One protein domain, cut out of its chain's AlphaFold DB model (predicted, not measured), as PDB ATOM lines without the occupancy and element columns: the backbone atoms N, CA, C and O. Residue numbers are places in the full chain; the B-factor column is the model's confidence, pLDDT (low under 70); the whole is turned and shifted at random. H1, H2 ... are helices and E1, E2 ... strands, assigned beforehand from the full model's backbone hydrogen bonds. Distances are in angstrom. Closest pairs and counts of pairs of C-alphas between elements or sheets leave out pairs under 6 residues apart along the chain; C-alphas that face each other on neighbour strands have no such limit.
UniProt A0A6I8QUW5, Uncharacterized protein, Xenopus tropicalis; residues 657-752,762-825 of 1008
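What this domain is: This is residues 657 to 752 and 762 to 825 of the 1008 residues of an uncharacterized protein of Xenopus tropicalis (UniProt A0A6I8QUW5). Two lobes stand end to end: a six-stranded sheet, curled like part of a barrel, with H3 in the hollow of its curl, and a small three-stranded sheet, E2 E1 E3. H1 sits where the lobes meet, between E1 and the end of E9, and the last helix, H4, lies at the edge of the small lobe. The printed part has 160 residues, with four named helices and nine named strands in the order E1 E2 H1 H2 E3 E4 E5 H3 E6 E7 E8 E9 H4, a mixed class of helices and strands. The sheet orders are E5 E4 E9 E8 E7 E6 and E2 E1 E3, both antiparallel throughout. The whole is compact, with a radius of gyration of the C-alphas of 17.1 A and spans of 51 by 37 by 27 A.

How they stand to each other: Start with the hairpin of E1, residues 663 to 669, and E2, residues 672 to 675, where N 669 and O 672 are within hydrogen-bond range at 2.8 A. After H1, residues 679 to 687, and H2, residues 698 to 702, look for E3, residues 713 to 719, antiparallel to E1, with N 666 and O 716 at 2.9 A. E2, H1 H2 and E3 form a split strand-helix-strand unit, two strands running the same way with E1 between them, and its crossover is right-handed. Residues 709 to 710 pair with residues 703 to 704 and with residues 713 to 714 of E3. H1 only grazes this sheet; the closest C-alphas of E1 and H1 are Trp 665 and Met 679, 5.9 A apart. H2 is not on the sheet and is only just apart from H1, at 8.1 A. Next find the hairpin of E4, residues 736 to 741, and E5, residues 747 to 749, with N 748 and O 740 at 2.9 A. Beyond H3, residues 766 to 775, come E6, residues 780 to 785, E7, residues 788 to 793, E8, residues 798 to 801, and E9, residues 807 to 814, a meander, each strand the antiparallel neighbour of the one before. Look for N 783 and O 790 at 2.9 A, N 800 and O 791 at 2.8 A, and N 808 and O 799 at 2.8 A. E9 is staggered: residues 807 to 809 pair with E8 and 810 to 814 with E4, where N 739 and O 811 are 2.8 A apart. H3 is on one face of this strongly twisted sheet, making two layers, helix and sheet; its closest C-alphas to E4 are Ser 766 and Trp 738, 5.0 A apart. H1 only grazes this sheet too, with Cys 687 and Pro 814 the closest C-alphas of H1 and E9, at 5.6 A. H4, residues 819 to 825, is close to H1 but not clearly touching, with the C-alphas of Glu 680 and Lys 819 7.7 A apart; their lines are about perpendicular, at 78 degrees. In H1, H3 and H4 every O i to N i+4 pair is within hydrogen-bond range; in H2 it is 0 of 1, with 1 of 2 O i to N i+3 pairs.

Where its parts are: Find C-alpha 663 at (31.047, 23.680, 13.423); from there E1 runs 19.4 A, and E3 later covers 19.8 A. H1 measures 12.4 A and H3 14.4 A. E4, E6 and E7 span 16.8, 16.1 and 16.5 A. E9, the longest strand, goes 23.4 A to C-alpha 814 at (28.391, 14.625, 14.276). H4 ends at C-alpha 825, (17.938, 25.825, 6.479).

The domain as a whole: The two C-alphas farthest apart are those of Asn 671 and Ser 787, 54.7 A. Residues 753 to 761 are not printed, and C-alphas 752 and 762 are 8.7 A apart across the cut. The link from E3 to E4, residues 720 to 735, is long. Read the B-factor column with care at residues 690 to 701, 727 to 731 and 762, which are under 70; the mean pLDDT of the printed part is 84.2.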
ATOM      1  N   ASP A 657      31.064  31.501  20.709       84.94
ATOM      2  CA  ASP A 657      31.813  31.795  19.489       84.94
ATOM      3  C   ASP A 657      30.889  32.251  18.347       84.94
ATOM      4  O   ASP A 657      29.823  31.678  18.100       84.94
ATOM      5  N   HIS A 658      31.290  33.315  17.657       88.25
ATOM      6  CA  HIS A 658      30.506  33.960  16.607       88.25
ATOM      7  C   HIS A 658      30.951  33.469  15.228       88.25
ATOM      8  O   HIS A 658      31.584  34.184  14.451       88.25
ATOM      9  N   TYR A 659      30.583  32.222  14.921       90.69
ATOM     10  CA  TYR A 659      30.848  31.587  13.631       90.69
ATOM     11  C   TYR A 659      29.580  31.377  12.792       90.69
ATOM     12  O   TYR A 659      28.463  31.356  13.304       90.69
ATOM     13  N   HIS A 660      29.743  31.267  11.471       86.31
ATOM     14  CA  HIS A 660      28.630  31.276  10.514       86.31
ATOM     15  C   HIS A 660      28.069  29.874  10.185       86.31
ATOM     16  O   HIS A 660      26.925  29.771   9.716       86.31
ATOM     17  N   LEU A 661      28.851  28.827  10.476       91.19
ATOM     18  CA  LEU A 661      28.536  27.395  10.347       91.19
ATOM     19  C   LEU A 661      28.311  26.756  11.737       91.19
ATOM     20  O   LEU A 661      28.764  27.318  12.735       91.19
ATOM     21  N   PRO A 662      27.635  25.591  11.836       91.56
ATOM     22  CA  PRO A 662      27.388  24.910  13.115       91.56
ATOM     23  C   PRO A 662      28.612  24.184  13.711       91.56
ATOM     24  O   PRO A 662      28.524  23.626  14.805       91.56
ATOM     25  N   TYR A 663      29.747  24.216  13.017       93.62
ATOM     26  CA  TYR A 663      31.047  23.680  13.423       93.62
ATOM     27  C   TYR A 663      32.148  24.696  13.103       93.62
ATOM     28  O   TYR A 663      31.997  25.516  12.193       93.62
ATOM     29  N   ARG A 664      33.267  24.632  13.834       93.62
ATOM     30  CA  ARG A 664      34.484  25.401  13.529       93.62
ATOM     31  C   ARG A 664      35.734  24.602  13.881       93.62
ATOM     32  O   ARG A 664      35.899  24.220  15.039       93.62
ATOM     33  N   TRP A 665      36.611  24.364  12.907       92.56
ATOM     34  CA  TRP A 665      37.857  23.612  13.105       92.56
ATOM     35  C   TRP A 665      39.055  24.530  13.284       92.56
ATOM     36  O   TRP A 665      39.272  25.430  12.475       92.56
ATOM     37  N   GLN A 666      39.845  24.276  14.326       92.94
ATOM     38  CA  GLN A 666      40.995  25.104  14.674       92.94
ATOM     39  C   GLN A 666      42.214  24.277  15.073       92.94
ATOM     40  O   GLN A 666      42.097  23.327  15.848       92.94
ATOM     41  N   ALA A 667      43.388  24.686  14.599       90.75
ATOM     42  CA  ALA A 667      44.679  24.130  14.984       90.75
ATOM     43  C   ALA A 667      45.399  25.069  15.965       90.75
ATOM     44  O   ALA A 667      45.374  26.291  15.818       90.75
ATOM     45  N   LEU A 668      46.055  24.500  16.976       89.12
ATOM     46  CA  LEU A 668      46.842  25.242  17.956       89.12
ATOM     47  C   LEU A 668      48.232  25.552  17.386       89.12
ATOM     48  O   LEU A 668      49.080  24.664  17.300       89.12
ATOM     49  N   ARG A 669      48.474  26.811  17.021       85.81
ATOM     50  CA  ARG A 669      49.796  27.337  16.649       85.81
ATOM     51  C   ARG A 669      50.406  28.154  17.791       85.81
ATOM     52  O   ARG A 669      49.797  28.348  18.841       85.81
ATOM     53  N   ALA A 670      51.615  28.673  17.569       75.44
ATOM     54  CA  ALA A 670      52.348  29.501  18.532       75.44
ATOM     55  C   ALA A 670      51.566  30.742  19.017       75.44
ATOM     56  O   ALA A 670      51.748  31.167  20.154       75.44
ATOM     57  N   ASN A 671      50.672  31.286  18.183       76.00
ATOM     58  CA  ASN A 671      49.867  32.471  18.492       76.00
ATOM     59  C   ASN A 671      48.496  32.144  19.126       76.00
ATOM     60  O   ASN A 671      47.746  33.058  19.461       76.00
ATOM     61  N   GLY A 672      48.156  30.859  19.297       85.75
ATOM     62  CA  GLY A 672      46.856  30.400  19.789       85.75
ATOM     63  C   GLY A 672      46.118  29.512  18.786       85.75
ATOM     64  O   GLY A 672      46.732  28.816  17.981       85.75
ATOM     65  N   TRP A 673      44.788  29.495  18.871       89.12
ATOM     66  CA  TRP A 673      43.933  28.709  17.980       89.12
ATOM     67  C   TRP A 673      43.652  29.474  16.682       89.12
ATOM     68  O   TRP A 673      43.030  30.535  16.718       89.12
ATOM     69  N   GLU A 674      44.080  28.917  15.554       89.50
ATOM     70  CA  GLU A 674      43.860  29.453  14.205       89.50
ATOM     71  C   GLU A 674      42.890  28.551  13.427       89.50
ATOM     72  O   GLU A 674      42.892  27.335  13.618       89.50
ATOM     73  N   ASP A 675      42.059  29.134  12.559       90.25
ATOM     74  CA  ASP A 675      41.084  28.392  11.744       90.25
ATOM     75  C   ASP A 675      41.764  27.523  10.666       90.25
ATOM     76  O   ASP A 675      42.808  27.879  10.122       90.25
ATOM     77  N   MET A 676      41.154  26.377  10.347       86.88
ATOM     78  CA  MET A 676      41.545  25.526   9.212       86.88
ATOM     79  C   MET A 676      41.042  26.111   7.883       86.88
ATOM     80  O   MET A 676      39.867  26.461   7.782       86.88
ATOM     81  N   ASP A 677      41.890  26.125   6.847       80.25
ATOM     82  CA  ASP A 677      41.559  26.686   5.525       80.25
ATOM     83  C   ASP A 677      40.382  25.954   4.836       80.25
ATOM     84  O   ASP A 677      39.438  26.580   4.357       80.25
ATOM     85  N   ASP A 678      40.407  24.614   4.826       82.44
ATOM     86  CA  ASP A 678      39.414  23.740   4.169       82.44
ATOM     87  C   ASP A 678      38.410  23.157   5.192       82.44
ATOM     88  O   ASP A 678      38.195  21.950   5.301       82.44
ATOM     89  N   MET A 679      37.831  24.035   6.021       88.81
ATOM     90  CA  MET A 679      37.040  23.673   7.212       88.81
ATOM     91  C   MET A 679      35.837  22.747   6.952       88.81
ATOM     92  O   MET A 679      35.383  22.056   7.862       88.81
ATOM     93  N   GLU A 680      35.303  22.742   5.731       88.56
ATOM     94  CA  GLU A 680      34.161  21.905   5.353       88.56
ATOM     95  C   GLU A 680      34.581  20.476   5.013       88.56
ATOM     96  O   GLU A 680      34.006  19.551   5.576       88.56
ATOM     97  N   SER A 681      35.629  20.276   4.207       85.56
ATOM     98  CA  SER A 681      36.155  18.929   3.957       85.56
ATOM     99  C   SER A 681      36.800  18.309   5.207       85.56
ATOM    100  O   SER A 681      36.813  17.087   5.338       85.56
ATOM    101  N   VAL A 682      37.288  19.113   6.164       87.81
ATOM    102  CA  VAL A 682      37.707  18.611   7.492       87.81
ATOM    103  C   VAL A 682      36.506  18.110   8.303       87.81
ATOM    104  O   VAL A 682      36.587  17.051   8.921       87.81
ATOM    105  N   GLU A 683      35.380  18.831   8.286       91.56
ATOM    106  CA  GLU A 683      34.142  18.383   8.933       91.56
ATOM    107  C   GLU A 683      33.580  17.131   8.250       91.56
ATOM    108  O   GLU A 683      33.245  16.172   8.938       91.56
ATOM    109  N   GLU A 684      33.527  17.097   6.918       88.62
ATOM    110  CA  GLU A 684      33.055  15.952   6.133       88.62
ATOM    111  C   GLU A 684      33.861  14.685   6.455       88.62
ATOM    112  O   GLU A 684      33.286  13.645   6.783       88.62
ATOM    113  N   ALA A 685      35.194  14.794   6.463       84.94
ATOM    114  CA  ALA A 685      36.092  13.700   6.821       84.94
ATOM    115  C   ALA A 685      35.984  13.281   8.301       84.94
ATOM    116  O   ALA A 685      36.224  12.118   8.611       84.94
ATOM    117  N   TYR A 686      35.595  14.180   9.216       87.88
ATOM    118  CA  TYR A 686      35.319  13.813  10.611       87.88
ATOM    119  C   TYR A 686      33.982  13.084  10.769       87.88
ATOM    120  O   TYR A 686      33.890  12.112  11.521       87.88
ATOM    121  N   CYS A 687      32.945  13.554  10.071       89.00
ATOM    122  CA  CYS A 687      31.621  12.934  10.051       89.00
ATOM    123  C   CYS A 687      31.661  11.536   9.423       89.00
ATOM    124  O   CYS A 687      30.955  10.632   9.871       89.00
ATOM    125  N   ASN A 688      32.476  11.354   8.378       81.19
ATOM    126  CA  ASN A 688      32.589  10.087   7.674       81.19
ATOM    127  C   ASN A 688      33.389   9.066   8.493       81.19
ATOM    128  O   ASN A 688      34.604   9.154   8.648       81.19
ATOM    129  N   ILE A 689      32.684   8.057   8.998       74.94
ATOM    130  CA  ILE A 689      33.254   7.012   9.850       74.94
ATOM    131  C   ILE A 689      33.913   5.864   9.053       74.94
ATOM    132  O   ILE A 689      34.519   4.960   9.630       74.94
ATOM    133  N   SER A 690      33.801   5.902   7.721       67.94
ATOM    134  CA  SER A 690      34.427   4.968   6.786       67.94
ATOM    135  C   SER A 690      35.669   5.613   6.166       67.94
ATOM    136  O   SER A 690      35.565   6.354   5.189       67.94
ATOM    137  N   ASN A 691      36.856   5.284   6.689       55.38
ATOM    138  CA  ASN A 691      38.161   5.885   6.341       55.38
ATOM    139  C   ASN A 691      38.606   5.773   4.852       55.38
ATOM    140  O   ASN A 691      39.743   6.107   4.528       55.38
ATOM    141  N   GLY A 692      37.759   5.309   3.928       49.41
ATOM    142  CA  GLY A 692      38.095   5.120   2.510       49.41
ATOM    143  C   GLY A 692      38.269   6.408   1.690       49.41
ATOM    144  O   GLY A 692      38.849   6.356   0.610       49.41
ATOM    145  N   TYR A 693      37.811   7.566   2.181       45.09
ATOM    146  CA  TYR A 693      37.819   8.831   1.421       45.09
ATOM    147  C   TYR A 693      39.079   9.708   1.589       45.09
ATOM    148  O   TYR A 693      39.170  10.770   0.979       45.09
ATOM    149  N   HIS A 694      40.100   9.263   2.333       50.50
ATOM    150  CA  HIS A 694      41.344  10.030   2.556       50.50
ATOM    151  C   HIS A 694      42.232  10.240   1.300       50.50
ATOM    152  O   HIS A 694      43.282  10.871   1.392       50.50
ATOM    153  N   LEU A 695      41.842   9.736   0.122       47.72
ATOM    154  CA  LEU A 695      42.702   9.647  -1.069       47.72
ATOM    155  C   LEU A 695      42.763  10.906  -1.962       47.72
ATOM    156  O   LEU A 695      43.567  10.933  -2.889       47.72
ATOM    157  N   PHE A 696      41.960  11.950  -1.710       50.62
ATOM    158  CA  PHE A 696      41.790  13.080  -2.650       50.62
ATOM    159  C   PHE A 696      42.300  14.459  -2.184       50.62
ATOM    160  O   PHE A 696      42.171  15.437  -2.923       50.62
ATOM    161  N   LYS A 697      42.895  14.586  -0.988       59.84
ATOM    162  CA  LYS A 697      43.398  15.874  -0.460       59.84
ATOM    163  C   LYS A 697      44.773  15.706   0.209       59.84
ATOM    164  O   LYS A 697      44.837  15.069   1.257       59.84
ATOM    165  N   PRO A 698      45.863  16.321  -0.300       57.84
ATOM    166  CA  PRO A 698      47.204  16.158   0.277       57.84
ATOM    167  C   PRO A 698      47.331  16.548   1.757       57.84
ATOM    168  O   PRO A 698      48.131  15.959   2.475       57.84
ATOM    169  N   TRP A 699      46.527  17.504   2.244       64.12
ATOM    170  CA  TRP A 699      46.537  17.904   3.658       64.12
ATOM    171  C   TRP A 699      45.948  16.845   4.605       64.12
ATOM    172  O   TRP A 699      46.223  16.894   5.803       64.12
ATOM    173  N   ALA A 700      45.160  15.890   4.097       63.25
ATOM    174  CA  ALA A 700      44.471  14.885   4.909       63.25
ATOM    175  C   ALA A 700      45.395  13.760   5.411       63.25
ATOM    176  O   ALA A 700      44.989  12.989   6.278       63.25
ATOM    177  N   LEU A 701      46.629  13.678   4.896       63.50
ATOM    178  CA  LEU A 701      47.663  12.747   5.364       63.50
ATOM    179  C   LEU A 701      48.226  13.140   6.741       63.50
ATOM    180  O   LEU A 701      48.625  12.277   7.516       63.50
ATOM    181  N   ASP A 702      48.227  14.437   7.062       75.12
ATOM    182  CA  ASP A 702      48.776  14.974   8.312       75.12
ATOM    183  C   ASP A 702      47.748  15.068   9.457       75.12
ATOM    184  O   ASP A 702      48.060  15.628  10.515       75.12
ATOM    185  N   LEU A 703      46.504  14.619   9.240       81.12
ATOM    186  CA  LEU A 703      45.363  14.884  10.120       81.12
ATOM    187  C   LEU A 703      44.804  13.589  10.724       81.12
ATOM    188  O   LEU A 703      44.405  12.672  10.013       81.12
ATOM    189  N   ASN A 704      44.743  13.535  12.056       81.62
ATOM    190  CA  ASN A 704      44.255  12.386  12.817       81.62
ATOM    191  C   ASN A 704      43.140  12.817  13.785       81.62
ATOM    192  O   ASN A 704      43.354  13.634  14.685       81.62
ATOM    193  N   PHE A 705      41.947  12.249  13.591       85.75
ATOM    194  CA  PHE A 705      40.740  12.545  14.368       85.75
ATOM    195  C   PHE A 705      40.636  11.793  15.700       85.75
ATOM    196  O   PHE A 705      39.893  12.230  16.575       85.75
ATOM    197  N   ASP A 706      41.367  10.691  15.876       80.38
ATOM    198  CA  ASP A 706      41.331   9.904  17.112       80.38
ATOM    199  C   ASP A 706      42.319  10.462  18.152       80.38
ATOM    200  O   ASP A 706      42.030  10.457  19.346       80.38
ATOM    201  N   THR A 707      43.448  11.033  17.709       82.12
ATOM    202  CA  THR A 707      44.364  11.819  18.564       82.12
ATOM    203  C   THR A 707      44.043  13.316  18.596       82.12
ATOM    204  O   THR A 707      44.632  14.040  19.397       82.12
ATOM    205  N   MET A 708      43.129  13.792  17.741       87.75
ATOM    206  CA  MET A 708      42.804  15.213  17.539       87.75
ATOM    207  C   MET A 708      44.060  16.068  17.284       87.75
ATOM    208  O   MET A 708      44.364  17.021  18.010       87.75
ATOM    209  N   THR A 709      44.798  15.728  16.224       87.62
ATOM    210  CA  THR A 709      46.041  16.408  15.820       87.62
ATOM    211  C   THR A 709      46.123  16.658  14.317       87.62
ATOM    212  O   THR A 709      45.687  15.828  13.524       87.62
ATOM    213  N   TYR A 710      46.762  17.764  13.927       84.75
ATOM    214  CA  TYR A 710      47.115  18.096  12.542       84.75
ATOM    215  C   TYR A 710      48.558  18.613  12.490       84.75
ATOM    216  O   TYR A 710      48.879  19.560  13.206       84.75
ATOM    217  N   LYS A 711      49.438  18.002  11.681       80.44
ATOM    218  CA  LYS A 711      50.874  18.379  11.569       80.44
ATOM    219  C   LYS A 711      51.578  18.492  12.932       80.44
ATOM    220  O   LYS A 711      52.266  19.468  13.216       80.44
ATOM    221  N   SER A 712      51.343  17.508  13.804       81.00
ATOM    222  CA  SER A 712      51.792  17.463  15.212       81.00
ATOM    223  C   SER A 712      51.256  18.573  16.138       81.00
ATOM    224  O   SER A 712      51.536  18.551  17.336       81.00
ATOM    225  N   CYS A 713      50.443  19.505  15.639       86.44
ATOM    226  CA  CYS A 713      49.719  20.487  16.446       86.44
ATOM    227  C   CYS A 713      48.402  19.897  16.976       86.44
ATOM    228  O   CYS A 713      47.786  19.046  16.330       86.44
ATOM    229  N   ARG A 714      47.918  20.380  18.131       90.56
ATOM    230  CA  ARG A 714      46.583  20.014  18.649       90.56
ATOM    231  C   ARG A 714      45.487  20.590  17.749       90.56
ATOM    232  O   ARG A 714      45.588  21.736  17.319       90.56
ATOM    233  N   LEU A 715      44.424  19.824  17.526       90.00
ATOM    234  CA  LEU A 715      43.244  20.199  16.747       90.00
ATOM    235  C   LEU A 715      42.016  20.279  17.677       90.00
ATOM    236  O   LEU A 715      41.909  19.502  18.626       90.00
ATOM    237  N   ARG A 716      41.078  21.201  17.426       91.94
ATOM    238  CA  ARG A 716      39.764  21.247  18.099       91.94
ATOM    239  C   ARG A 716      38.625  21.516  17.116       91.94
ATOM    240  O   ARG A 716      38.824  22.192  16.109       91.94
ATOM    241  N   ARG A 717      37.428  21.044  17.475       91.81
ATOM    242  CA  ARG A 717      36.150  21.342  16.813       91.81
ATOM    243  C   ARG A 717      35.227  22.058  17.801       91.81
ATOM    244  O   ARG A 717      34.755  21.436  18.751       91.81
ATOM    245  N   LEU A 718      34.945  23.339  17.574       93.12
ATOM    246  CA  LEU A 718      33.838  24.027  18.249       93.12
ATOM    247  C   LEU A 718      32.516  23.580  17.615       93.12
ATOM    248  O   LEU A 718      32.476  23.249  16.429       93.12
ATOM    249  N   SER A 719      31.443  23.555  18.404       93.50
ATOM    250  CA  SER A 719      30.158  22.955  18.008       93.50
ATOM    251  C   SER A 719      28.984  23.850  18.386       93.50
ATOM    252  O   SER A 719      29.027  24.513  19.417       93.50
ATOM    253  N   THR A 720      27.880  23.824  17.647       91.06
ATOM    254  CA  THR A 720      26.596  24.249  18.228       91.06
ATOM    255  C   THR A 720      26.117  23.254  19.297       91.06
ATOM    256  O   THR A 720      26.494  22.080  19.252       91.06
ATOM    257  N   PRO A 721      25.264  23.688  20.249       89.06
ATOM    258  CA  PRO A 721      24.611  22.798  21.207       89.06
ATOM    259  C   PRO A 721      23.997  21.555  20.552       89.06
ATOM    260  O   PRO A 721      23.474  21.625  19.437       89.06
ATOM    261  N   SER A 722      24.043  20.432  21.269       89.19
ATOM    262  CA  SER A 722      23.541  19.132  20.805       89.19
ATOM    263  C   SER A 722      22.038  19.163  20.502       89.19
ATOM    264  O   SER A 722      21.279  19.780  21.260       89.19
ATOM    265  N   SER A 723      21.606  18.459  19.450       86.81
ATOM    266  CA  SER A 723      20.198  18.310  19.031       86.81
ATOM    267  C   SER A 723      19.291  17.752  20.133       86.81
ATOM    268  O   SER A 723      18.107  18.063  20.180       86.81
ATOM    269  N   THR A 724      19.841  16.986  21.077       83.50
ATOM    270  CA  THR A 724      19.095  16.456  22.231       83.50
ATOM    271  C   THR A 724      18.977  17.445  23.397       83.50
ATOM    272  O   THR A 724      18.173  17.235  24.304       83.50
ATOM    273  N   SER A 725      19.759  18.532  23.382       77.69
ATOM    274  CA  SER A 725      19.820  19.547  24.445       77.69
ATOM    275  C   SER A 725      18.908  20.757  24.199       77.69
ATOM    276  O   SER A 725      18.866  21.675  25.026       77.69
ATOM    277  N   LYS A 726      18.235  20.814  23.045       70.50
ATOM    278  CA  LYS A 726      17.370  21.911  22.587       70.50
ATOM    279  C   LYS A 726      16.133  21.318  21.889       70.50
ATOM    280  O   LYS A 726      16.253  20.246  21.306       70.50
ATOM    281  N   PRO A 727      14.956  21.970  21.925       54.91
ATOM    282  CA  PRO A 727      13.794  21.501  21.166       54.91
ATOM    283  C   PRO A 727      14.001  21.587  19.636       54.91
ATOM    284  O   PRO A 727      14.818  22.396  19.190       54.91
ATOM    285  N   PRO A 728      13.239  20.832  18.816       51.97
ATOM    286  CA  PRO A 728      13.516  20.663  17.380       51.97
ATOM    287  C   PRO A 728      13.571  21.943  16.521       51.97
ATOM    288  O   PRO A 728      14.315  21.981  15.545       51.97
ATOM    289  N   HIS A 729      12.855  23.011  16.893       57.88
ATOM    290  CA  HIS A 729      12.865  24.300  16.176       57.88
ATOM    291  C   HIS A 729      14.207  25.068  16.283       57.88
ATOM    292  O   HIS A 729      14.421  26.100  15.627       57.88
ATOM    293  N   TYR A 730      15.153  24.596  17.104       61.69
ATOM    294  CA  TYR A 730      16.542  25.061  17.095       61.69
ATOM    295  C   TYR A 730      17.306  24.455  15.908       61.69
ATOM    296  O   TYR A 730      18.186  23.614  16.074       61.69
ATOM    297  N   ILE A 731      17.002  24.921  14.692       68.62
ATOM    298  CA  ILE A 731      17.756  24.538  13.491       68.62
ATOM    299  C   ILE A 731      19.262  24.777  13.692       68.62
ATOM    300  O   ILE A 731      19.674  25.736  14.351       68.62
ATOM    301  N   LEU A 732      20.080  23.933  13.060       84.62
ATOM    302  CA  LEU A 732      21.548  23.992  13.107       84.62
ATOM    303  C   LEU A 732      22.171  23.723  14.497       84.62
ATOM    304  O   LEU A 732      23.357  23.988  14.695       84.62
ATOM    305  N   THR A 733      21.436  23.122  15.441       87.81
ATOM    306  CA  THR A 733      22.046  22.308  16.514       87.81
ATOM    307  C   THR A 733      22.886  21.178  15.925       87.81
ATOM    308  O   THR A 733      22.514  20.618  14.893       87.81
ATOM    309  N   THR A 734      23.982  20.799  16.586       92.31
ATOM    310  CA  THR A 734      24.799  19.668  16.130       92.31
ATOM    311  C   THR A 734      24.075  18.371  16.471       92.31
ATOM    312  O   THR A 734      23.839  18.080  17.643       92.31
ATOM    313  N   ASP A 735      23.718  17.598  15.451       91.00
ATOM    314  CA  ASP A 735      23.116  16.280  15.618       91.00
ATOM    315  C   ASP A 735      24.226  15.240  15.812       91.00
ATOM    316  O   ASP A 735      25.120  15.132  14.971       91.00
ATOM    317  N   TRP A 736      24.226  14.537  16.946       93.62
ATOM    318  CA  TRP A 736      25.319  13.642  17.345       93.62
ATOM    319  C   TRP A 736      24.901  12.177  17.233       93.62
ATOM    320  O   TRP A 736      23.991  11.714  17.922       93.62
ATOM    321  N   LEU A 737      25.607  11.452  16.370       93.06
ATOM    322  CA  LEU A 737      25.378  10.049  16.067       93.06
ATOM    323  C   LEU A 737      26.417   9.186  16.789       93.06
ATOM    324  O   LEU A 737      27.585   9.561  16.942       93.06
ATOM    325  N   TRP A 738      25.971   8.023  17.252       93.50
ATOM    326  CA  TRP A 738      26.777   7.083  18.017       93.50
ATOM    327  C   TRP A 738      26.828   5.741  17.290       93.50
ATOM    328  O   TRP A 738      25.809   5.232  16.819       93.50
ATOM    329  N   TYR A 739      28.019   5.155  17.232       91.88
ATOM    330  CA  TYR A 739      28.316   3.964  16.447       91.88
ATOM    331  C   TYR A 739      29.098   2.942  17.263       91.88
ATOM    332  O   TYR A 739      29.951   3.316  18.064       91.88
ATOM    333  N   TRP A 740      28.881   1.659  16.997       91.62
ATOM    334  CA  TRP A 740      29.685   0.551  17.515       91.62
ATOM    335  C   TRP A 740      30.318  -0.234  16.364       91.62
ATOM    336  O   TRP A 740      29.762  -0.305  15.266       91.62
ATOM    337  N   LYS A 741      31.506  -0.799  16.591       90.50
ATOM    338  CA  LYS A 741      32.248  -1.545  15.566       90.50
ATOM    339  C   LYS A 741      31.892  -3.033  15.601       90.50
ATOM    340  O   LYS A 741      31.980  -3.647  16.663       90.50
ATOM    341  N   ASP A 742      31.506  -3.607  14.463       85.62
ATOM    342  CA  ASP A 742      31.247  -5.045  14.329       85.62
ATOM    343  C   ASP A 742      32.523  -5.867  14.069       85.62
ATOM    344  O   ASP A 742      33.623  -5.336  13.889       85.62
ATOM    345  N   GLU A 743      32.365  -7.191  14.070       83.94
ATOM    346  CA  GLU A 743      33.434  -8.170  13.824       83.94
ATOM    347  C   GLU A 743      34.029  -8.066  12.408       83.94
ATOM    348  O   GLU A 743      35.206  -8.362  12.207       83.94
ATOM    349  N   PHE A 744      33.268  -7.535  11.447       84.19
ATOM    350  CA  PHE A 744      33.727  -7.222  10.090       84.19
ATOM    351  C   PHE A 744      34.413  -5.846  10.002       84.19
ATOM    352  O   PHE A 744      34.676  -5.347   8.910       84.19
ATOM    353  N   ASN A 745      34.722  -5.225  11.147       82.00
ATOM    354  CA  ASN A 745      35.296  -3.887  11.274       82.00
ATOM    355  C   ASN A 745      34.433  -2.748  10.685       82.00
ATOM    356  O   ASN A 745      34.946  -1.645  10.475       82.00
ATOM    357  N   ARG A 746      33.130  -2.960  10.482       85.56
ATOM    358  CA  ARG A 746      32.188  -1.925  10.027       85.56
ATOM    359  C   ARG A 746      31.599  -1.188  11.229       85.56
ATOM    360  O   ARG A 746      31.420  -1.768  12.299       85.56
ATOM    361  N   TRP A 747      31.281   0.089  11.056       88.19
ATOM    362  CA  TRP A 747      30.618   0.896  12.081       88.19
ATOM    363  C   TRP A 747      29.102   0.883  11.878       88.19
ATOM    364  O   TRP A 747      28.616   1.237  10.806       88.19
ATOM    365  N   ASN A 748      28.362   0.504  12.916       87.00
ATOM    366  CA  ASN A 748      26.906   0.392  12.913       87.00
ATOM    367  C   ASN A 748      26.310   1.421  13.886       87.00
ATOM    368  O   ASN A 748      26.778   1.547  15.016       87.00
ATOM    369  N   GLU A 749      25.305   2.180  13.453       89.50
ATOM    370  CA  GLU A 749      24.702   3.271  14.238       89.50
ATOM    371  C   GLU A 749      23.687   2.737  15.262       89.50
ATOM    372  O   GLU A 749      22.821   1.929  14.919       89.50
ATOM    373  N   TYR A 750      23.733   3.210  16.514       86.38
ATOM    374  CA  TYR A 750      22.760   2.786  17.527       86.38
ATOM    375  C   TYR A 750      21.338   3.200  17.131       86.38
ATOM    376  O   TYR A 750      21.031   4.390  17.010       86.38
ATOM    377  N   GLY A 751      20.458   2.204  17.006       79.25
ATOM    378  CA  GLY A 751      19.048   2.369  16.647       79.25
ATOM    379  C   GLY A 751      18.730   2.257  15.153       79.25
ATOM    380  O   GLY A 751      17.560   2.371  14.799       79.25
ATOM    381  N   LYS A 752      19.716   2.008  14.278       75.94
ATOM    382  CA  LYS A 752      19.464   1.625  12.879       75.94
ATOM    383  C   LYS A 752      19.637   0.123  12.689       75.94
ATOM    384  O   LYS A 752      20.582  -0.472  13.199       75.94
ATOM    385  N   SER A 762      17.093  -3.215  19.283       67.69
ATOM    386  CA  SER A 762      17.931  -2.604  20.314       67.69
ATOM    387  C   SER A 762      17.100  -1.590  21.090       67.69
ATOM    388  O   SER A 762      16.582  -0.649  20.488       67.69
ATOM    389  N   ASP A 763      17.039  -1.726  22.415       75.12
ATOM    390  CA  ASP A 763      16.292  -0.810  23.297       75.12
ATOM    391  C   ASP A 763      16.924   0.600  23.388       75.12
ATOM    392  O   ASP A 763      16.391   1.496  24.046       75.12
ATOM    393  N   ILE A 764      18.078   0.812  22.742       84.50
ATOM    394  CA  ILE A 764      18.825   2.072  22.737       84.50
ATOM    395  C   ILE A 764      19.085   2.582  21.310       84.50
ATOM    396  O   ILE A 764      19.475   1.818  20.420       84.50
ATOM    397  N   CYS A 765      18.922   3.894  21.101       87.12
ATOM    398  CA  CYS A 765      19.353   4.601  19.892       87.12
ATOM    399  C   CYS A 765      20.344   5.734  20.206       87.12
ATOM    400  O   CYS A 765      20.485   6.152  21.359       87.12
ATOM    401  N   SER A 766      20.999   6.285  19.177       88.69
ATOM    402  CA  SER A 766      21.982   7.377  19.312       88.69
ATOM    403  C   SER A 766      21.480   8.559  20.154       88.69
ATOM    404  O   SER A 766      22.243   9.122  20.936       88.69
ATOM    405  N   SER A 767      20.185   8.901  20.075       84.38
ATOM    406  CA  SER A 767      19.612  10.002  20.869       84.38
ATOM    407  C   SER A 767      19.496   9.693  22.369       84.38
ATOM    408  O   SER A 767      19.499  10.621  23.177       84.38
ATOM    409  N   ASN A 768      19.406   8.418  22.767       86.06
ATOM    410  CA  ASN A 768      19.450   8.007  24.173       86.06
ATOM    411  C   ASN A 768      20.886   8.074  24.707       86.06
ATOM    412  O   ASN A 768      21.105   8.631  25.783       86.06
ATOM    413  N   VAL A 769      21.853   7.559  23.935       89.44
ATOM    414  CA  VAL A 769      23.284   7.577  24.289       89.44
ATOM    415  C   VAL A 769      23.775   9.015  24.463       89.44
ATOM    416  O   VAL A 769      24.379   9.352  25.479       89.44
ATOM    417  N   GLU A 770      23.431   9.898  23.523       92.56
ATOM    418  CA  GLU A 770      23.773  11.318  23.583       92.56
ATOM    419  C   GLU A 770      23.151  12.024  24.801       92.56
ATOM    420  O   GLU A 770      23.839  12.784  25.482       92.56
ATOM    421  N   LYS A 771      21.880  11.749  25.139       86.25
ATOM    422  CA  LYS A 771      21.246  12.305  26.351       86.25
ATOM    423  C   LYS A 771      21.969  11.868  27.626       86.25
ATOM    424  O   LYS A 771      22.155  12.693  28.515       86.25
ATOM    425  N   ALA A 772      22.393  10.607  27.712       87.06
ATOM    426  CA  ALA A 772      23.161  10.109  28.850       87.06
ATOM    427  C   ALA A 772      24.545  10.779  28.937       87.06
ATOM    428  O   ALA A 772      24.901  11.296  29.992       87.06
ATOM    429  N   PHE A 773      25.270  10.874  27.818       90.56
ATOM    430  CA  PHE A 773      26.590  11.515  27.735       90.56
ATOM    431  C   PHE A 773      26.588  13.000  28.134       90.56
ATOM    432  O   PHE A 773      27.558  13.498  28.705       90.56
ATOM    433  N   LEU A 774      25.500  13.720  27.840       87.25
ATOM    434  CA  LEU A 774      25.326  15.117  28.248       87.25
ATOM    435  C   LEU A 774      24.975  15.286  29.734       87.25
ATOM    436  O   LEU A 774      25.212  16.362  30.281       87.25
ATOM    437  N   LEU A 775      24.411  14.257  30.378       84.50
ATOM    438  CA  LEU A 775      24.121  14.246  31.815       84.50
ATOM    439  C   LEU A 775      25.360  13.851  32.630       84.50
ATOM    440  O   LEU A 775      25.700  14.543  33.587       84.50
ATOM    441  N   ASP A 776      26.057  12.787  32.225       87.38
ATOM    442  CA  ASP A 776      27.386  12.429  32.725       87.38
ATOM    443  C   ASP A 776      28.219  11.754  31.624       87.38
ATOM    444  O   ASP A 776      27.883  10.687  31.105       87.38
ATOM    445  N   LYS A 777      29.368  12.360  31.311       88.38
ATOM    446  CA  LYS A 777      30.337  11.846  30.332       88.38
ATOM    447  C   LYS A 777      31.008  10.542  30.783       88.38
ATOM    448  O   LYS A 777      31.607   9.862  29.956       88.38
ATOM    449  N   ASN A 778      30.929  10.204  32.072       90.62
ATOM    450  CA  ASN A 778      31.471   8.975  32.646       90.62
ATOM    451  C   ASN A 778      30.431   7.858  32.802       90.62
ATOM    452  O   ASN A 778      30.789   6.789  33.295       90.62
ATOM    453  N   ALA A 779      29.173   8.084  32.409       88.56
ATOM    454  CA  ALA A 779      28.106   7.129  32.668       88.56
ATOM    455  C   ALA A 779      28.339   5.773  31.981       88.56
ATOM    456  O   ALA A 779      28.927   5.673  30.898       88.56
ATOM    457  N   THR A 780      27.794   4.736  32.610       92.75
ATOM    458  CA  THR A 780      27.681   3.389  32.054       92.75
ATOM    459  C   THR A 780      26.206   3.100  31.795       92.75
ATOM    460  O   THR A 780      25.389   3.229  32.705       92.75
ATOM    461  N   ILE A 781      25.853   2.729  30.563       91.31
ATOM    462  CA  ILE A 781      24.470   2.431  30.166       91.31
ATOM    463  C   ILE A 781      24.325   0.928  29.934       91.31
ATOM    464  O   ILE A 781      24.996   0.379  29.064       91.31
ATOM    465  N   ASN A 782      23.414   0.275  30.652       91.75
ATOM    466  CA  ASN A 782      23.057  -1.117  30.384       91.75
ATOM    467  C   ASN A 782      21.823  -1.172  29.474       91.75
ATOM    468  O   ASN A 782      20.831  -0.492  29.742       91.75
ATOM    469  N   PHE A 783      21.881  -1.970  28.411       89.75
ATOM    470  CA  PHE A 783      20.799  -2.127  27.432       89.75
ATOM    471  C   PHE A 783      20.745  -3.557  26.878       89.75
ATOM    472  O   PHE A 783      21.640  -4.367  27.133       89.75
ATOM    473  N   LYS A 784      19.696  -3.878  26.113       84.31
ATOM    474  CA  LYS A 784      19.557  -5.161  25.413       84.31
ATOM    475  C   LYS A 784      19.461  -4.976  23.903       84.31
ATOM    476  O   LYS A 784      18.952  -3.967  23.415       84.31
ATOM    477  N   ALA A 785      19.949  -5.981  23.184       82.25
ATOM    478  CA  ALA A 785      19.755  -6.148  21.749       82.25
ATOM    479  C   ALA A 785      19.403  -7.621  21.493       82.25
ATOM    480  O   ALA A 785      20.270  -8.497  21.473       82.25
ATOM    481  N   GLY A 786      18.103  -7.904  21.377       80.62
ATOM    482  CA  GLY A 786      17.587  -9.275  21.408       80.62
ATOM    483  C   GLY A 786      17.761  -9.952  22.768       80.62
ATOM    484  O   GLY A 786      17.472  -9.366  23.808       80.62
ATOM    485  N   SER A 787      18.231 -11.202  22.758       79.88
ATOM    486  CA  SER A 787      18.524 -11.964  23.977       79.88
ATOM    487  C   SER A 787      19.716 -11.418  24.767       79.88
ATOM    488  O   SER A 787      19.771 -11.631  25.976       79.88
ATOM    489  N   GLN A 788      20.643 -10.720  24.102       84.88
ATOM    490  CA  GLN A 788      21.936 -10.350  24.670       84.88
ATOM    491  C   GLN A 788      21.904  -9.011  25.410       84.88
ATOM    492  O   GLN A 788      21.380  -8.007  24.911       84.88
ATOM    493  N   THR A 789      22.536  -8.986  26.581       89.88
ATOM    494  CA  THR A 789      22.663  -7.811  27.448       89.88
ATOM    495  C   THR A 789      24.052  -7.183  27.318       89.88
ATOM    496  O   THR A 789      25.080  -7.864  27.344       89.88
ATOM    497  N   TYR A 790      24.081  -5.858  27.196       92.50
ATOM    498  CA  TYR A 790      25.280  -5.076  26.919       92.50
ATOM    499  C   TYR A 790      25.471  -3.936  27.921       92.50
ATOM    500  O   TYR A 790      24.521  -3.254  28.299       92.50
ATOM    501  N   GLU A 791      26.728  -3.707  28.290       94.69
ATOM    502  CA  GLU A 791      27.223  -2.558  29.046       94.69
ATOM    503  C   GLU A 791      27.901  -1.580  28.073       94.69
ATOM    504  O   GLU A 791      28.784  -1.969  27.314       94.69
ATOM    505  N   LEU A 792      27.525  -0.304  28.090       95.00
ATOM    506  CA  LEU A 792      28.137   0.761  27.292       95.00
ATOM    507  C   LEU A 792      28.831   1.768  28.214       95.00
ATOM    508  O   LEU A 792      28.166   2.579  28.858       95.00
ATOM    509  N   ARG A 793      30.168   1.733  28.264       94.69
ATOM    510  CA  ARG A 793      31.005   2.661  29.041       94.69
ATOM    511  C   ARG A 793      31.366   3.879  28.194       94.69
ATOM    512  O   ARG A 793      32.245   3.814  27.332       94.69
ATOM    513  N   LEU A 794      30.701   5.008  28.455       92.44
ATOM    514  CA  LEU A 794      30.860   6.236  27.663       92.44
ATOM    515  C   LEU A 794      32.245   6.875  27.814       92.44
ATOM    516  O   LEU A 794      32.754   7.458  26.862       92.44
ATOM    517  N   LYS A 795      32.870   6.730  28.989       91.69
ATOM    518  CA  LYS A 795      34.224   7.231  29.262       91.69
ATOM    519  C   LYS A 795      35.287   6.548  28.401       91.69
ATOM    520  O   LYS A 795      36.170   7.207  27.861       91.69
ATOM    521  N   ASP A 796      35.193   5.224  28.310       91.25
ATOM    522  CA  ASP A 796      36.193   4.368  27.666       91.25
ATOM    523  C   ASP A 796      35.948   4.249  26.152       91.25
ATOM    524  O   ASP A 796      36.811   3.767  25.422       91.25
ATOM    525  N   MET A 797      34.767   4.676  25.683       93.38
ATOM    526  CA  MET A 797      34.275   4.486  24.315       93.38
ATOM    527  C   MET A 797      34.262   2.997  23.913       93.38
ATOM    528  O   MET A 797      34.709   2.609  22.830       93.38
ATOM    529  N   VAL A 798      33.717   2.154  24.801       94.56
ATOM    530  CA  VAL A 798      33.623   0.693  24.640       94.56
ATOM    531  C   VAL A 798      32.230   0.182  25.023       94.56
ATOM    532  O   VAL A 798      31.655   0.584  26.034       94.56
ATOM    533  N   GLN A 799      31.718  -0.757  24.226       94.56
ATOM    534  CA  GLN A 799      30.570  -1.604  24.544       94.56
ATOM    535  C   GLN A 799      31.068  -3.010  24.892       94.56
ATOM    536  O   GLN A 799      31.827  -3.596  24.125       94.56
ATOM    537  N   LYS A 800      30.600  -3.577  26.003       94.25
ATOM    538  CA  LYS A 800      30.897  -4.935  26.461       94.25
ATOM    539  C   LYS A 800      29.638  -5.797  26.446       94.25
ATOM    540  O   LYS A 800      28.602  -5.384  26.959       94.25
ATOM    541  N   ASN A 801      29.715  -6.996  25.882       92.06
ATOM    542  CA  ASN A 801      28.693  -8.027  26.052       92.06
ATOM    543  C   ASN A 801      28.850  -8.665  27.445       92.06
ATOM    544  O   ASN A 801      29.957  -9.063  27.811       92.06
ATOM    545  N   LEU A 802      27.771  -8.759  28.226       90.94
ATOM    546  CA  LEU A 802      27.835  -9.272  29.603       90.94
ATOM    547  C   LEU A 802      27.805 -10.808  29.705       90.94
ATOM    548  O   LEU A 802      28.179 -11.345  30.743       90.94
ATOM    549  N   GLU A 803      27.402 -11.512  28.646       87.94
ATOM    550  CA  GLU A 803      27.329 -12.979  28.596       87.94
ATOM    551  C   GLU A 803      28.621 -13.602  28.046       87.94
ATOM    552  O   GLU A 803      29.127 -14.574  28.599       87.94
ATOM    553  N   SER A 804      29.179 -13.034  26.972       87.44
ATOM    554  CA  SER A 804      30.424 -13.504  26.339       87.44
ATOM    555  C   SER A 804      31.673 -12.733  26.777       87.44
ATOM    556  O   SER A 804      32.789 -13.109  26.418       87.44
ATOM    557  N   GLY A 805      31.507 -11.619  27.496       88.06
ATOM    558  CA  GLY A 805      32.595 -10.728  27.904       88.06
ATOM    559  C   GLY A 805      33.235  -9.916  26.769       88.06
ATOM    560  O   GLY A 805      34.159  -9.150  27.049       88.06
ATOM    561  N   THR A 806      32.788 -10.065  25.513       90.56
ATOM    562  CA  THR A 806      33.442  -9.449  24.347       90.56
ATOM    563  C   THR A 806      33.292  -7.930  24.335       90.56
ATOM    564  O   THR A 806      32.209  -7.394  24.565       90.56
ATOM    565  N   GLU A 807      34.383  -7.222  24.034       93.94
ATOM    566  CA  GLU A 807      34.415  -5.758  23.969       93.94
ATOM    567  C   GLU A 807      34.523  -5.267  22.515       93.94
ATOM    568  O   GLU A 807      35.344  -5.745  21.731       93.94
ATOM    569  N   ARG A 808      33.674  -4.302  22.152       93.06
ATOM    570  CA  ARG A 808      33.591  -3.656  20.836       93.06
ATOM    571  C   ARG A 808      33.826  -2.152  20.994       93.06
ATOM    572  O   ARG A 808      33.308  -1.528  21.921       93.06
ATOM    573  N   LYS A 809      34.598  -1.555  20.080       92.44
ATOM    574  CA  LYS A 809      34.861  -0.104  20.087       92.44
ATOM    575  C   LYS A 809      33.592   0.683  19.769       92.44
ATOM    576  O   LYS A 809      32.806   0.270  18.917       92.44
ATOM    577  N   VAL A 810      33.447   1.839  20.406       93.69
ATOM    578  CA  VAL A 810      32.358   2.799  20.201       93.69
ATOM    579  C   VAL A 810      32.933   4.119  19.696       93.69
ATOM    580  O   VAL A 810      34.081   4.464  19.965       93.69
ATOM    581  N   CYS A 811      32.150   4.858  18.919       91.75
ATOM    582  CA  CYS A 811      32.544   6.126  18.332       91.75
ATOM    583  C   CYS A 811      31.362   7.102  18.325       91.75
ATOM    584  O   CYS A 811      30.228   6.724  18.035       91.75
ATOM    585  N   ARG A 812      31.641   8.370  18.630       92.81
ATOM    586  CA  ARG A 812      30.694   9.488  18.573       92.81
ATOM    587  C   ARG A 812      31.160  10.430  17.472       92.81
ATOM    588  O   ARG A 812      32.302  10.892  17.525       92.81
ATOM    589  N   ARG A 813      30.300  10.718  16.493       92.00
ATOM    590  CA  ARG A 813      30.563  11.664  15.394       92.00
ATOM    591  C   ARG A 813      29.331  12.543  15.141       92.00
ATOM    592  O   ARG A 813      28.211  12.116  15.416       92.00
ATOM    593  N   PRO A 814      29.507  13.787  14.675       94.00
ATOM    594  CA  PRO A 814      28.391  14.625  14.276       94.00
ATOM    595  C   PRO A 814      27.852  14.166  12.916       94.00
ATOM    596  O   PRO A 814      28.570  13.578  12.108       94.00
ATOM    597  N   LYS A 815      26.582  14.458  12.647       91.38
ATOM    598  CA  LYS A 815      26.004  14.349  11.309       91.38
ATOM    599  C   LYS A 815      26.479  15.530  10.459       91.38
ATOM    600  O   LYS A 815      26.347  16.676  10.890       91.38
ATOM    601  N   PHE A 816      26.984  15.254   9.257       92.12
ATOM    602  CA  PHE A 816      27.458  16.292   8.339       92.12
ATOM    603  C   PHE A 816      26.342  17.266   7.932       92.12
ATOM    604  O   PHE A 816      25.174  16.887   7.802       92.12
ATOM    605  N   VAL A 817      26.718  18.532   7.732       89.88
ATOM    606  CA  VAL A 817      25.847  19.626   7.287       89.88
ATOM    607  C   VAL A 817      26.691  20.554   6.414       89.88
ATOM    608  O   VAL A 817      27.578  21.218   6.936       89.88
ATOM    609  N   SER A 818      26.419  20.628   5.114       90.25
ATOM    610  CA  SER A 818      27.176  21.485   4.185       90.25
ATOM    611  C   SER A 818      26.918  22.991   4.389       90.25
ATOM    612  O   SER A 818      25.927  23.403   5.003       90.25
ATOM    613  N   LYS A 819      27.753  23.862   3.813       90.19
ATOM    614  CA  LYS A 819      27.474  25.308   3.696       90.19
ATOM    615  C   LYS A 819      26.140  25.552   2.973       90.19
ATOM    616  O   LYS A 819      25.413  26.484   3.324       90.19
ATOM    617  N   GLU A 820      25.790  24.701   2.015       87.00
ATOM    618  CA  GLU A 820      24.547  24.721   1.235       87.00
ATOM    619  C   GLU A 820      23.333  24.305   2.077       87.00
ATOM    620  O   GLU A 820      22.303  24.983   2.039       87.00
ATOM    621  N   ASP A 821      23.463  23.284   2.928       83.75
ATOM    622  CA  ASP A 821      22.482  22.964   3.971       83.75
ATOM    623  C   ASP A 821      22.271  24.147   4.919       83.75
ATOM    624  O   ASP A 821      21.136  24.483   5.260       83.75
ATOM    625  N   VAL A 822      23.362  24.780   5.368       85.38
ATOM    626  CA  VAL A 822      23.322  25.931   6.279       85.38
ATOM    627  C   VAL A 822      22.603  27.114   5.626       85.38
ATOM    628  O   VAL A 822      21.821  27.783   6.300       85.38
ATOM    629  N   LYS A 823      22.819  27.366   4.328       80.56
ATOM    630  CA  LYS A 823      22.082  28.380   3.552       80.56
ATOM    631  C   LYS A 823      20.600  28.012   3.417       80.56
ATOM    632  O   LYS A 823      19.752  28.853   3.694       80.56
ATOM    633  N   SER A 824      20.293  26.765   3.061       75.00
ATOM    634  CA  SER A 824      18.927  26.294   2.782       75.00
ATOM    635  C   SER A 824      18.049  26.248   4.036       75.00
ATOM    636  O   SER A 824      16.909  26.706   4.027       75.00
ATOM    637  N   LYS A 825      18.607  25.797   5.166       73.94
ATOM    638  CA  LYS A 825      17.938  25.825   6.479       73.94
ATOM    639  C   LYS A 825      17.724  27.261   6.984       73.94
ATOM    640  O   LYS A 825      16.791  27.500   7.739       73.94
TER     641      LYS A 825